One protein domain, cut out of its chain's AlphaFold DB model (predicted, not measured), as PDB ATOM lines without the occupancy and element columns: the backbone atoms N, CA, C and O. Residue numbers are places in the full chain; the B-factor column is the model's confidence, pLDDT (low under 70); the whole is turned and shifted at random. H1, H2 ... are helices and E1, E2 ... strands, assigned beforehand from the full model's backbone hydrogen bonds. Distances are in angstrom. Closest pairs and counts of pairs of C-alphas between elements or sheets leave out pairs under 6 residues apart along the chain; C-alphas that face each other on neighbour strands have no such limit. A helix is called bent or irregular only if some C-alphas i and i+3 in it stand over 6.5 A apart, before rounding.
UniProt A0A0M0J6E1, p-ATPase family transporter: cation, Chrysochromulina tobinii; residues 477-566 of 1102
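What this domain is: This is residues 477 to 566 of the 1102 residues of the protein "p-ATPase family transporter: cation" of Chrysochromulina tobinii (UniProt A0A0M0J6E1). A strongly twisted sheet of five strands has H3 standing up from one face, over E1, and H2 on the same face but beside the strands, with H4 side by side with H2 and only grazing the sheet. The small helix H1 lies off the sheet, near E5. The printed part has 90 residues, in the order H1 E1 E2 E3 H2 E4 H3 H4 E5, and its class is mixed, helices and strands. The mixed sheet runs E3 E2 E1 E4 E5. The whole is compact, with a radius of gyration of the C-alphas of 12.4 A and spans of 36 by 28 by 24 A.

Where its parts are: In the sheet, E1 is residues 491 to 496, 16.5 A long, from C-alpha 491 at (118.402, 148.891, 74.261). E2 is residues 505 to 509, 13.5 A, E3 517 to 520, E4 534 to 538, 14.0 A, and E5 560 to 564, 10.9 A, ending at C-alpha 564 (106.140, 146.675, 78.644). H2 is residues 523 to 532, 15.3 A, H3 539 to 548, 14.2 A, H4 552 to 559, 12.9 A, and H1 477 to 481, beginning at C-alpha 477 (113.420, 155.968, 80.204). H2 and H4 are irregular: C-alphas 524 and 527 are 7.3 A apart, C-alphas 555 and 558 8.0 A.

How they stand to each other: E1, E2 and E3 form a meander, each strand the antiparallel neighbour of the one before, with hairpins E1 and E2, E2 and E3. N 493 and O 508 are 2.9 A apart, and N 507 and O 519 2.9 A. E4 is parallel to E1 at 29 degrees, with N 492 and O 534 2.9 A apart, and to E5 at 31 degrees, with N 561 and O 535 2.8 A apart. E4, H3 H4, E5 make a strand-helix-strand unit, two parallel neighbour strands joined through helices, with a right-handed crossover. E3, H2, E4 make a split one, E2 and E1 lying between its strands, also right-handed. H2 and H3 are on the same face, at heights of 7.0 A and 6.4 A over the sheet. H3 is over E1 and stands up from the sheet at 46 degrees; the sheet and H3 make two layers, a helix on one face. The closest C-alphas of E1 and H3, Asn 496 and Ala 541, are 5.4 A apart. H2 and H4 touch at a shallow tilt of 12 degrees, the same way, closest at the C-alphas of Ala 523 and Ser 553, 5.0 A. H3 and H4 touch only at the corner, closest at the C-alphas of Gly 546 and Ser 553, 5.7 A. H1 is not on the sheet. Every O i to N i+4 pair is within hydrogen-bond range in H1 and H3, but 3 of 6 in H2 and 0 of 4 in H4, which has 3 of 5 O i to N i+3 pairs.

The domain as a whole: The two C-alphas farthest apart, those of Glu 481 and Glu 501, are 36.8 A apart. The printed part has no cut, and no link is long. Mean pLDDT of the printed part is 87.2; residues 500 to 501 and 512 to 515 are under 70.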
ATOM      1  N   HIS A 477     112.932 154.743  79.581       89.06
ATOM      2  CA  HIS A 477     113.420 155.968  80.204       89.06
ATOM      3  C   HIS A 477     113.535 155.804  81.722       89.06
ATOM      4  O   HIS A 477     114.619 155.972  82.277       89.06
ATOM      5  N   VAL A 478     112.450 155.368  82.371       90.31
ATOM      6  CA  VAL A 478     112.446 155.119  83.820       90.31
ATOM      7  C   VAL A 478     113.432 154.009  84.184       90.31
ATOM      8  O   VAL A 478     114.144 154.122  85.176       90.31
ATOM      9  N   ALA A 479     113.526 152.945  83.381       92.88
ATOM     10  CA  ALA A 479     114.459 151.849  83.621       92.88
ATOM     11  C   ALA A 479     115.927 152.297  83.556       92.88
ATOM     12  O   ALA A 479     116.738 151.766  84.312       92.88
ATOM     13  N   LYS A 480     116.278 153.258  82.693       91.50
ATOM     14  CA  LYS A 480     117.614 153.878  82.672       91.50
ATOM     15  C   LYS A 480     117.825 154.796  83.873       91.50
ATOM     16  O   LYS A 480     118.828 154.666  84.563       91.50
ATOM     17  N   GLU A 481     116.847 155.647  84.178       89.50
ATOM     18  CA  GLU A 481     116.908 156.594  85.297       89.50
ATOM     19  C   GLU A 481     117.091 155.898  86.656       89.50
ATOM     20  O   GLU A 481     117.894 156.335  87.480       89.50
ATOM     21  N   VAL A 482     116.394 154.776  86.879       91.25
ATOM     22  CA  VAL A 482     116.529 153.967  88.102       91.25
ATOM     23  C   VAL A 482     117.668 152.942  88.044       91.25
ATOM     24  O   VAL A 482     117.930 152.277  89.041       91.25
ATOM     25  N   GLY A 483     118.342 152.781  86.901       91.06
ATOM     26  CA  GLY A 483     119.496 151.888  86.757       91.06
ATOM     27  C   GLY A 483     119.188 150.399  86.539       91.06
ATOM     28  O   GLY A 483     120.072 149.567  86.736       91.06
ATOM     29  N   ILE A 484     117.967 150.037  86.122       94.75
ATOM     30  CA  ILE A 484     117.626 148.676  85.648       94.75
ATOM     31  C   ILE A 484     118.287 148.399  84.291       94.75
ATOM     32  O   ILE A 484     118.801 147.302  84.060       94.75
ATOM     33  N   CYS A 485     118.262 149.388  83.395       92.69
ATOM     34  CA  CYS A 485     118.999 149.381  82.131       92.69
ATOM     35  C   CYS A 485     120.249 150.255  82.264       92.69
ATOM     36  O   CYS A 485     120.265 151.229  83.014       92.69
ATOM     37  N   SER A 486     121.304 149.917  81.529       84.94
ATOM     38  CA  SER A 486     122.553 150.669  81.548       84.94
ATOM     39  C   SER A 486     122.460 151.913  80.665       84.94
ATOM     40  O   SER A 486     122.036 151.842  79.515       84.94
ATOM     41  N   ASP A 487     122.986 153.039  81.148       78.38
ATOM     42  CA  ASP A 487     123.170 154.243  80.322       78.38
ATOM     43  C   ASP A 487     124.142 154.012  79.148       78.38
ATOM     44  O   ASP A 487     124.081 154.713  78.141       78.38
ATOM     45  N   ARG A 488     125.049 153.029  79.270       81.62
ATOM     46  CA  ARG A 488     126.111 152.760  78.285       81.62
ATOM     47  C   ARG A 488     125.703 151.778  77.196       81.62
ATOM     48  O   ARG A 488     126.311 151.784  76.129       81.62
ATOM     49  N   ARG A 489     124.736 150.900  77.472       84.44
ATOM     50  CA  ARG A 489     124.287 149.892  76.509       84.44
ATOM     51  C   ARG A 489     123.118 150.434  75.706       84.44
ATOM     52  O   ARG A 489     122.259 151.157  76.210       84.44
ATOM     53  N   GLN A 490     123.082 150.066  74.434       88.69
ATOM     54  CA  GLN A 490     121.894 150.284  73.622       88.69
ATOM     55  C   GLN A 490     120.807 149.291  74.044       88.69
ATOM     56  O   GLN A 490     121.104 148.160  74.439       88.69
ATOM     57  N   ALA A 491     119.552 149.729  73.961       90.81
ATOM     58  CA  ALA A 491     118.402 148.891  74.261       90.81
ATOM     59  C   ALA A 491     117.767 148.385  72.964       90.81
ATOM     60  O   ALA A 491     117.561 149.170  72.032       90.81
ATOM     61  N   LEU A 492     117.454 147.093  72.918       92.94
ATOM     62  CA  LEU A 492     116.756 146.463  71.802       92.94
ATOM     63  C   LEU A 492     115.326 146.126  72.207       92.94
ATOM     64  O   LEU A 492     115.101 145.533  73.263       92.94
ATOM     65  N   LEU A 493     114.373 146.484  71.354       92.44
ATOM     66  CA  LEU A 493     112.966 146.135  71.501       92.44
ATOM     67  C   LEU A 493     112.632 144.990  70.546       92.44
ATOM     68  O   LEU A 493     112.950 145.059  69.359       92.44
ATOM     69  N   LEU A 494     111.986 143.952  71.069       92.31
ATOM     70  CA  LEU A 494     111.386 142.909  70.252       92.31
ATOM     71  C   LEU A 494     110.070 143.421  69.663       92.31
ATOM     72  O   LEU A 494     109.169 143.812  70.407       92.31
ATOM     73  N   VAL A 495     109.974 143.405  68.339       89.88
ATOM     74  CA  VAL A 495     108.778 143.803  67.589       89.88
ATOM     75  C   VAL A 495     108.237 142.585  66.850       89.88
ATOM     76  O   VAL A 495     109.016 141.749  66.386       89.88
ATOM     77  N   ASN A 496     106.909 142.487  66.778       88.81
ATOM     78  CA  ASN A 496     106.198 141.516  65.955       88.81
ATOM     79  C   ASN A 496     105.414 142.272  64.876       88.81
ATOM     80  O   ASN A 496     104.434 142.937  65.207       88.81
ATOM     81  N   ASP A 497     105.845 142.163  63.621       83.25
ATOM     82  CA  ASP A 497     105.148 142.754  62.468       83.25
ATOM     83  C   ASP A 497     104.212 141.737  61.771       83.25
ATOM     84  O   ASP A 497     103.485 142.085  60.838       83.25
ATOM     85  N   GLY A 498     104.214 140.478  62.229       79.56
ATOM     86  CA  GLY A 498     103.398 139.384  61.704       79.56
ATOM     87  C   GLY A 498     102.052 139.213  62.416       79.56
ATOM     88  O   GLY A 498     101.647 140.017  63.256       79.56
ATOM     89  N   THR A 499     101.340 138.135  62.087       75.81
ATOM     90  CA  THR A 499     100.086 137.752  62.761       75.81
ATOM     91  C   THR A 499     100.360 136.796  63.924       75.81
ATOM     92  O   THR A 499     101.465 136.274  64.061       75.81
ATOM     93  N   GLU A 500      99.357 136.528  64.766       66.00
ATOM     94  CA  GLU A 500      99.487 135.538  65.852       66.00
ATOM     95  C   GLU A 500      99.834 134.128  65.336       66.00
ATOM     96  O   GLU A 500     100.581 133.398  65.982       66.00
ATOM     97  N   GLU A 501      99.336 133.754  64.151       68.06
ATOM     98  CA  GLU A 501      99.577 132.440  63.534       68.06
ATOM     99  C   GLU A 501     100.909 132.365  62.765       68.06
ATOM    100  O   GLU A 501     101.481 131.285  62.621       68.06
ATOM    101  N   ALA A 502     101.411 133.505  62.280       76.75
ATOM    102  CA  ALA A 502     102.664 133.626  61.539       76.75
ATOM    103  C   ALA A 502     103.459 134.845  62.049       76.75
ATOM    104  O   ALA A 502     103.439 135.906  61.416       76.75
ATOM    105  N   PRO A 503     104.124 134.717  63.212       82.81
ATOM    106  CA  PRO A 503     104.831 135.829  63.836       82.81
ATOM    107  C   PRO A 503     106.100 136.200  63.056       82.81
ATOM    108  O   PRO A 503     106.906 135.330  62.721       82.81
ATOM    109  N   ASP A 504     106.302 137.498  62.816       87.69
ATOM    110  CA  ASP A 504     107.518 138.058  62.207       87.69
ATOM    111  C   ASP A 504     108.275 138.860  63.266       87.69
ATOM    112  O   ASP A 504     107.980 140.027  63.533       87.69
ATOM    113  N   LEU A 505     109.198 138.175  63.943       90.81
ATOM    114  CA  LEU A 505     109.871 138.674  65.134       90.81
ATOM    115  C   LEU A 505     111.281 139.164  64.821       90.81
ATOM    116  O   LEU A 505     112.147 138.411  64.360       90.81
ATOM    117  N   ARG A 506     111.547 140.419  65.177       92.19
ATOM    118  CA  ARG A 506     112.845 141.060  64.949       92.19
ATOM    119  C   ARG A 506     113.233 142.012  66.073       92.19
ATOM    120  O   ARG A 506     112.386 142.624  66.719       92.19
ATOM    121  N   TRP A 507     114.537 142.128  66.300       92.00
ATOM    122  CA  TRP A 507     115.118 143.070  67.248       92.00
ATOM    123  C   TRP A 507     115.445 144.380  66.546       92.00
ATOM    124  O   TRP A 507     116.228 144.394  65.593       92.00
ATOM    125  N   VAL A 508     114.894 145.479  67.052       91.19
ATOM    126  CA  VAL A 508     115.167 146.842  66.570       91.19
ATOM    127  C   VAL A 508     115.750 147.693  67.693       91.19
ATOM    128  O   VAL A 508     115.567 147.391  68.876       91.19
ATOM    129  N   LEU A 509     116.447 148.776  67.346       88.94
ATOM    130  CA  LEU A 509     116.881 149.756  68.340       88.94
ATOM    131  C   LEU A 509     115.657 150.443  68.952       88.94
ATOM    132  O   LEU A 509     114.826 151.021  68.253       88.94
ATOM    133  N   ALA A 510     115.563 150.428  70.282       84.12
ATOM    134  CA  ALA A 510     114.464 151.098  70.971       84.12
ATOM    135  C   ALA A 510     114.501 152.626  70.747       84.12
ATOM    136  O   ALA A 510     113.461 153.269  70.625       84.12
ATOM    137  N   VAL A 511     115.696 153.215  70.640       79.88
ATOM    138  CA  VAL A 511     115.930 154.666  70.533       79.88
ATOM    139  C   VAL A 511     116.737 154.960  69.267       79.88
ATOM    140  O   VAL A 511     117.675 154.222  68.975       79.88
ATOM    141  N   GLY A 512     116.416 156.043  68.549       67.75
ATOM    142  CA  GLY A 512     117.224 156.512  67.407       67.75
ATOM    143  C   GLY A 512     116.596 156.385  66.013       67.75
ATOM    144  O   GLY A 512     117.222 156.778  65.037       67.75
ATOM    145  N   GLY A 513     115.354 155.906  65.906       56.66
ATOM    146  CA  GLY A 513     114.511 156.111  64.719       56.66
ATOM    147  C   GLY A 513     114.826 155.282  63.467       56.66
ATOM    148  O   GLY A 513     114.157 155.492  62.461       56.66
ATOM    149  N   SER A 514     115.772 154.339  63.499       58.81
ATOM    150  CA  SER A 514     115.861 153.315  62.457       58.81
ATOM    151  C   SER A 514     114.969 152.131  62.847       58.81
ATOM    152  O   SER A 514     115.255 151.417  63.805       58.81
ATOM    153  N   ASP A 515     113.908 151.870  62.079       66.81
ATOM    154  CA  ASP A 515     113.193 150.577  62.108       66.81
ATOM    155  C   ASP A 515     114.033 149.466  61.445       66.81
ATOM    156  O   ASP A 515     113.518 148.454  60.970       66.81
ATOM    157  N   GLU A 516     115.352 149.657  61.386       77.75
ATOM    158  CA  GLU A 516     116.295 148.692  60.857       77.75
ATOM    159  C   GLU A 516     116.430 147.525  61.827       77.75
ATOM    160  O   GLU A 516     116.660 147.678  63.031       77.75
ATOM    161  N   THR A 517     116.293 146.328  61.270       82.88
ATOM    162  CA  THR A 517     116.503 145.089  62.002       82.88
ATOM    163  C   THR A 517     117.967 144.980  62.409       82.88
ATOM    164  O   THR A 517     118.846 144.823  61.566       82.88
ATOM    165  N   VAL A 518     118.224 145.009  63.715       84.75
ATOM    166  CA  VAL A 518     119.556 144.782  64.289       84.75
ATOM    167  C   VAL A 518     119.882 143.291  64.290       84.75
ATOM    168  O   VAL A 518     121.008 142.897  63.991       84.75
ATOM    169  N   ALA A 519     118.899 142.452  64.630       86.38
ATOM    170  CA  ALA A 519     119.035 141.000  64.625       86.38
ATOM    171  C   ALA A 519     117.674 140.304  64.424       86.38
ATOM    172  O   ALA A 519     116.665 140.786  64.945       86.38
ATOM    173  N   PRO A 520     117.619 139.157  63.722       89.06
ATOM    174  CA  PRO A 520     116.426 138.315  63.706       89.06
ATOM    175  C   PRO A 520     116.182 137.692  65.088       89.06
ATOM    176  O   PRO A 520     117.122 137.501  65.869       89.06
ATOM    177  N   PHE A 521     114.930 137.361  65.401       90.88
ATOM    178  CA  PHE A 521     114.618 136.655  66.638       90.88
ATOM    179  C   PHE A 521     115.119 135.204  66.598       90.88
ATOM    180  O   PHE A 521     114.778 134.428  65.710       90.88
ATOM    181  N   ASP A 522     115.924 134.840  67.594       89.88
ATOM    182  CA  ASP A 522     116.436 133.487  67.805       89.88
ATOM    183  C   ASP A 522     116.573 133.251  69.315       89.88
ATOM    184  O   ASP A 522     117.378 133.904  69.989       89.88
ATOM    185  N   ALA A 523     115.769 132.332  69.857       87.50
ATOM    186  CA  ALA A 523     115.717 132.070  71.292       87.50
ATOM    187  C   ALA A 523     117.072 131.610  71.860       87.50
ATOM    188  O   ALA A 523     117.419 131.984  72.981       87.50
ATOM    189  N   ALA A 524     117.869 130.864  71.086       88.12
ATOM    190  CA  ALA A 524     119.163 130.351  71.537       88.12
ATOM    191  C   ALA A 524     120.226 131.456  71.660       88.12
ATOM    192  O   ALA A 524     121.156 131.339  72.458       88.12
ATOM    193  N   LYS A 525     120.075 132.553  70.906       90.25
ATOM    194  CA  LYS A 525     121.016 133.687  70.893       90.25
ATOM    195  C   LYS A 525     120.670 134.786  71.896       90.25
ATOM    196  O   LYS A 525     121.432 135.743  72.033       90.25
ATOM    197  N   LEU A 526     119.571 134.654  72.644       90.12
ATOM    198  CA  LEU A 526     119.177 135.623  73.674       90.12
ATOM    199  C   LEU A 526     120.277 135.902  74.717       90.12
ATOM    200  O   LEU A 526     120.461 137.071  75.054       90.12
ATOM    201  N   PRO A 527     121.048 134.910  75.213       91.19
ATOM    202  CA  PRO A 527     122.142 135.180  76.149       91.19
ATOM    203  C   PRO A 527     123.282 136.006  75.542       91.19
ATOM    204  O   PRO A 527     123.819 136.894  76.203       91.19
ATOM    205  N   GLU A 528     123.640 135.748  74.282       91.50
ATOM    206  CA  GLU A 528     124.684 136.505  73.579       91.50
ATOM    207  C   GLU A 528     124.243 137.944  73.312       91.50
ATOM    208  O   GLU A 528     125.030 138.885  73.448       91.50
ATOM    209  N   LEU A 529     122.968 138.118  72.959       91.19
ATOM    210  CA  LEU A 529     122.382 139.426  72.704       91.19
ATOM    211  C   LEU A 529     122.239 140.231  74.005       91.19
ATOM    212  O   LEU A 529     122.644 141.390  74.037       91.19
ATOM    213  N   GLY A 530     121.773 139.608  75.092       88.62
ATOM    214  CA  GLY A 530     121.622 140.231  76.416       88.62
ATOM    215  C   GLY A 530     122.944 140.599  77.102       88.62
ATOM    216  O   GLY A 530     122.987 141.471  77.972       88.62
ATOM    217  N   ALA A 531     124.056 139.983  76.688       89.38
ATOM    218  CA  ALA A 531     125.390 140.400  77.117       89.38
ATOM    219  C   ALA A 531     125.824 141.734  76.479       89.38
ATOM    220  O   ALA A 531     126.573 142.492  77.097       89.38
ATOM    221  N   LYS A 532     125.355 142.026  75.256       90.44
ATOM    222  CA  LYS A 532     125.724 143.219  74.475       90.44
ATOM    223  C   LYS A 532     124.721 144.365  74.629       90.44
ATOM    224  O   LYS A 532     125.128 145.523  74.686       90.44
ATOM    225  N   PHE A 533     123.436 144.042  74.717       92.94
ATOM    226  CA  PHE A 533     122.323 144.987  74.690       92.94
ATOM    227  C   PHE A 533     121.385 144.782  75.878       92.94
ATOM    228  O   PHE A 533     121.272 143.679  76.409       92.94
ATOM    229  N   ASP A 534     120.667 145.835  76.258       93.88
ATOM    230  CA  ASP A 534     119.551 145.711  77.195       93.88
ATOM    231  C   ASP A 534     118.287 145.320  76.424       93.88
ATOM    232  O   ASP A 534     117.806 146.062  75.569       93.88
ATOM    233  N   LEU A 535     117.761 144.124  76.685       94.94
ATOM    234  CA  LEU A 535     116.656 143.573  75.904       94.94
ATOM    235  C   LEU A 535     115.297 143.923  76.512       94.94
ATOM    236  O   LEU A 535     115.094 143.836  77.725       94.94
ATOM    237  N   MET A 536     114.347 144.269  75.654       94.75
ATOM    238  CA  MET A 536     112.992 144.662  76.019       94.75
ATOM    239  C   MET A 536     111.959 143.958  75.147       94.75
ATOM    240  O   MET A 536     112.205 143.688  73.975       94.75
ATOM    241  N   THR A 537     110.771 143.724  75.695       94.56
ATOM    242  CA  THR A 537     109.650 143.134  74.951       94.56
ATOM    243  C   THR A 537     108.321 143.756  75.362       94.56
ATOM    244  O   THR A 537     108.186 144.290  76.467       94.56
ATOM    245  N   THR A 538     107.327 143.660  74.483       92.44
ATOM    246  CA  THR A 538     105.910 143.837  74.828       92.44
ATOM    247  C   THR A 538     105.262 142.493  75.167       92.44
ATOM    248  O   THR A 538     105.862 141.447  74.908       92.44
ATOM    249  N   GLY A 539     104.060 142.514  75.757       88.31
ATOM    250  CA  GLY A 539     103.264 141.304  76.007       88.31
ATOM    251  C   GLY A 539     103.029 140.489  74.736       88.31
ATOM    252  O   GLY A 539     103.464 139.344  74.662       88.31
ATOM    253  N   ASP A 540     102.470 141.124  73.707       87.56
ATOM    254  CA  ASP A 540     102.139 140.474  72.433       87.56
ATOM    255  C   ASP A 540     103.379 139.870  71.748       87.56
ATOM    256  O   ASP A 540     103.365 138.725  71.297       87.56
ATOM    257  N   ALA A 541     104.498 140.607  71.721       90.75
ATOM    258  CA  ALA A 541     105.741 140.119  71.125       90.75
ATOM    259  C   ALA A 541     106.353 138.956  71.924       90.75
ATOM    260  O   ALA A 541     106.946 138.049  71.340       90.75
ATOM    261  N   LEU A 542     106.197 138.955  73.253       91.25
ATOM    262  CA  LEU A 542     106.687 137.879  74.111       91.25
ATOM    263  C   LEU A 542     105.876 136.592  73.924       91.25
ATOM    264  O   LEU A 542     106.456 135.507  73.861       91.25
ATOM    265  N   GLU A 543     104.552 136.702  73.823       88.62
ATOM    266  CA  GLU A 543     103.676 135.558  73.562       88.62
ATOM    267  C   GLU A 543     103.952 134.965  72.176       88.62
ATOM    268  O   GLU A 543     104.212 133.763  72.067       88.62
ATOM    269  N   ALA A 544     104.043 135.813  71.147       89.56
ATOM    270  CA  ALA A 544     104.448 135.415  69.801       89.56
ATOM    271  C   ALA A 544     105.825 134.726  69.789       89.56
ATOM    272  O   ALA A 544     105.998 133.681  69.161       89.56
ATOM    273  N   ALA A 545     106.799 135.249  70.540       89.44
ATOM    274  CA  ALA A 545     108.115 134.630  70.710       89.44
ATOM    275  C   ALA A 545     108.051 133.269  71.412       89.44
ATOM    276  O   ALA A 545     108.820 132.358  71.086       89.44
ATOM    277  N   GLY A 546     107.144 133.116  72.376       87.81
ATOM    278  CA  GLY A 546     106.833 131.843  73.017       87.81
ATOM    279  C   GLY A 546     106.343 130.804  72.011       87.81
ATOM    280  O   GLY A 546     106.877 129.697  71.981       87.81
ATOM    281  N   VAL A 547     105.388 131.175  71.156       87.19
ATOM    282  CA  VAL A 547     104.839 130.296  70.111       87.19
ATOM    283  C   VAL A 547     105.907 129.946  69.072       87.19
ATOM    284  O   VAL A 547     106.172 128.767  68.841       87.19
ATOM    285  N   ALA A 548     106.589 130.953  68.518       86.25
ATOM    286  CA  ALA A 548     107.596 130.785  67.468       86.25
ATOM    287  C   ALA A 548     108.774 129.890  67.888       86.25
ATOM    288  O   ALA A 548     109.359 129.191  67.065       86.25
ATOM    289  N   SER A 549     109.131 129.902  69.176       85.88
ATOM    290  CA  SER A 549     110.257 129.127  69.711       85.88
ATOM    291  C   SER A 549     109.863 127.784  70.337       85.88
ATOM    292  O   SER A 549     110.710 127.140  70.959       85.88
ATOM    293  N   GLY A 550     108.591 127.369  70.255       83.25
ATOM    294  CA  GLY A 550     108.099 126.177  70.962       83.25
ATOM    295  C   GLY A 550     108.263 126.272  72.486       83.25
ATOM    296  O   GLY A 550     108.410 125.263  73.175       83.25
ATOM    297  N   GLY A 551     108.292 127.496  73.015       84.31
ATOM    298  CA  GLY A 551     108.476 127.815  74.423       84.31
ATOM    299  C   GLY A 551     109.926 127.963  74.898       84.31
ATOM    300  O   GLY A 551     110.132 128.204  76.088       84.31
ATOM    301  N   ALA A 552     110.932 127.860  74.021       86.00
ATOM    302  CA  ALA A 552     112.340 128.006  74.408       86.00
ATOM    303  C   ALA A 552     112.695 129.426  74.895       86.00
ATOM    304  O   ALA A 552     113.552 129.587  75.766       86.00
ATOM    305  N   SER A 553     112.013 130.463  74.394       86.25
ATOM    306  CA  SER A 553     112.203 131.852  74.843       86.25
ATOM    307  C   SER A 553     111.965 132.030  76.351       86.25
ATOM    308  O   SER A 553     112.702 132.767  77.010       86.25
ATOM    309  N   TRP A 554     111.016 131.279  76.927       88.69
ATOM    310  CA  TRP A 554     110.676 131.321  78.354       88.69
ATOM    311  C   TRP A 554     111.813 130.853  79.277       88.69
ATOM    312  O   TRP A 554     111.855 131.229  80.449       88.69
ATOM    313  N   SER A 555     112.769 130.075  78.767       87.50
ATOM    314  CA  SER A 555     113.957 129.655  79.524       87.50
ATOM    315  C   SER A 555     115.037 130.740  79.608       87.50
ATOM    316  O   SER A 555     115.911 130.674  80.471       87.50
ATOM    317  N   HIS A 556     114.978 131.767  78.755       88.62
ATOM    318  CA  HIS A 556     115.980 132.839  78.679       88.62
ATOM    319  C   HIS A 556     115.467 134.190  79.197       88.62
ATOM    320  O   HIS A 556     116.091 135.228  78.983       88.62
ATOM    321  N   MET A 557     114.373 134.180  79.957       89.25
ATOM    322  CA  MET A 557     113.693 135.380  80.458       89.25
ATOM    323  C   MET A 557     114.572 136.299  81.314       89.25
ATOM    324  O   MET A 557     114.335 137.500  81.355       89.25
ATOM    325  N   ARG A 558     115.623 135.762  81.952       91.94
ATOM    326  CA  ARG A 558     116.603 136.537  82.740       91.94
ATOM    327  C   ARG A 558     117.475 137.487  81.908       91.94
ATOM    328  O   ARG A 558     118.234 138.261  82.488       91.94
ATOM    329  N   GLN A 559     117.427 137.388  80.580       92.50
ATOM    330  CA  GLN A 559     118.157 138.281  79.674       92.50
ATOM    331  C   GLN A 559     117.378 139.567  79.368       92.50
ATOM    332  O   GLN A 559     117.971 140.564  78.962       92.50
ATOM    333  N   LEU A 560     116.058 139.557  79.572       94.12
ATOM    334  CA  LEU A 560     115.192 140.713  79.362       94.12
ATOM    335  C   LEU A 560     115.280 141.656  80.573       94.12
ATOM    336  O   LEU A 560     115.539 141.222  81.686       94.12
ATOM    337  N   ARG A 561     115.109 142.963  80.381       95.56
ATOM    338  CA  ARG A 561     115.162 143.968  81.464       95.56
ATOM    339  C   ARG A 561     113.843 144.688  81.666       95.56
ATOM    340  O   ARG A 561     113.536 145.101  82.785       95.56
ATOM    341  N   VAL A 562     113.063 144.826  80.598       96.69
ATOM    342  CA  VAL A 562     111.781 145.528  80.617       96.69
ATOM    343  C   VAL A 562     110.735 144.728  79.855       96.69
ATOM    344  O   VAL A 562     110.916 144.374  78.690       96.69
ATOM    345  N   PHE A 563     109.621 144.501  80.534       96.12
ATOM    346  CA  PHE A 563     108.399 143.911  80.018       96.12
ATOM    347  C   PHE A 563     107.331 145.003  80.006       96.12
ATOM    348  O   PHE A 563     106.810 145.377  81.058       96.12
ATOM    349  N   ALA A 564     107.062 145.560  78.830       93.06
ATOM    350  CA  ALA A 564     106.140 146.675  78.644       93.06
ATOM    351  C   ALA A 564     104.784 146.197  78.102       93.06
ATOM    352  O   ALA A 564     104.669 145.080  77.599       93.06
ATOM    353  N   ARG A 565     103.754 147.055  78.164       89.25
ATOM    354  CA  ARG A 565     102.399 146.754  77.656       89.25
ATOM    355  C   ARG A 565     101.818 145.423  78.170       89.25
ATOM    356  O   ARG A 565     101.066 144.762  77.465       89.25
ATOM    357  N   MET A 566     102.156 145.023  79.394       88.81
ATOM    358  CA  MET A 566     101.682 143.762  79.965       88.81
ATOM    359  C   MET A 566     100.254 143.873  80.504       88.81
ATOM    360  O   MET A 566      99.935 144.787  81.271       88.81
TER     361      MET A 566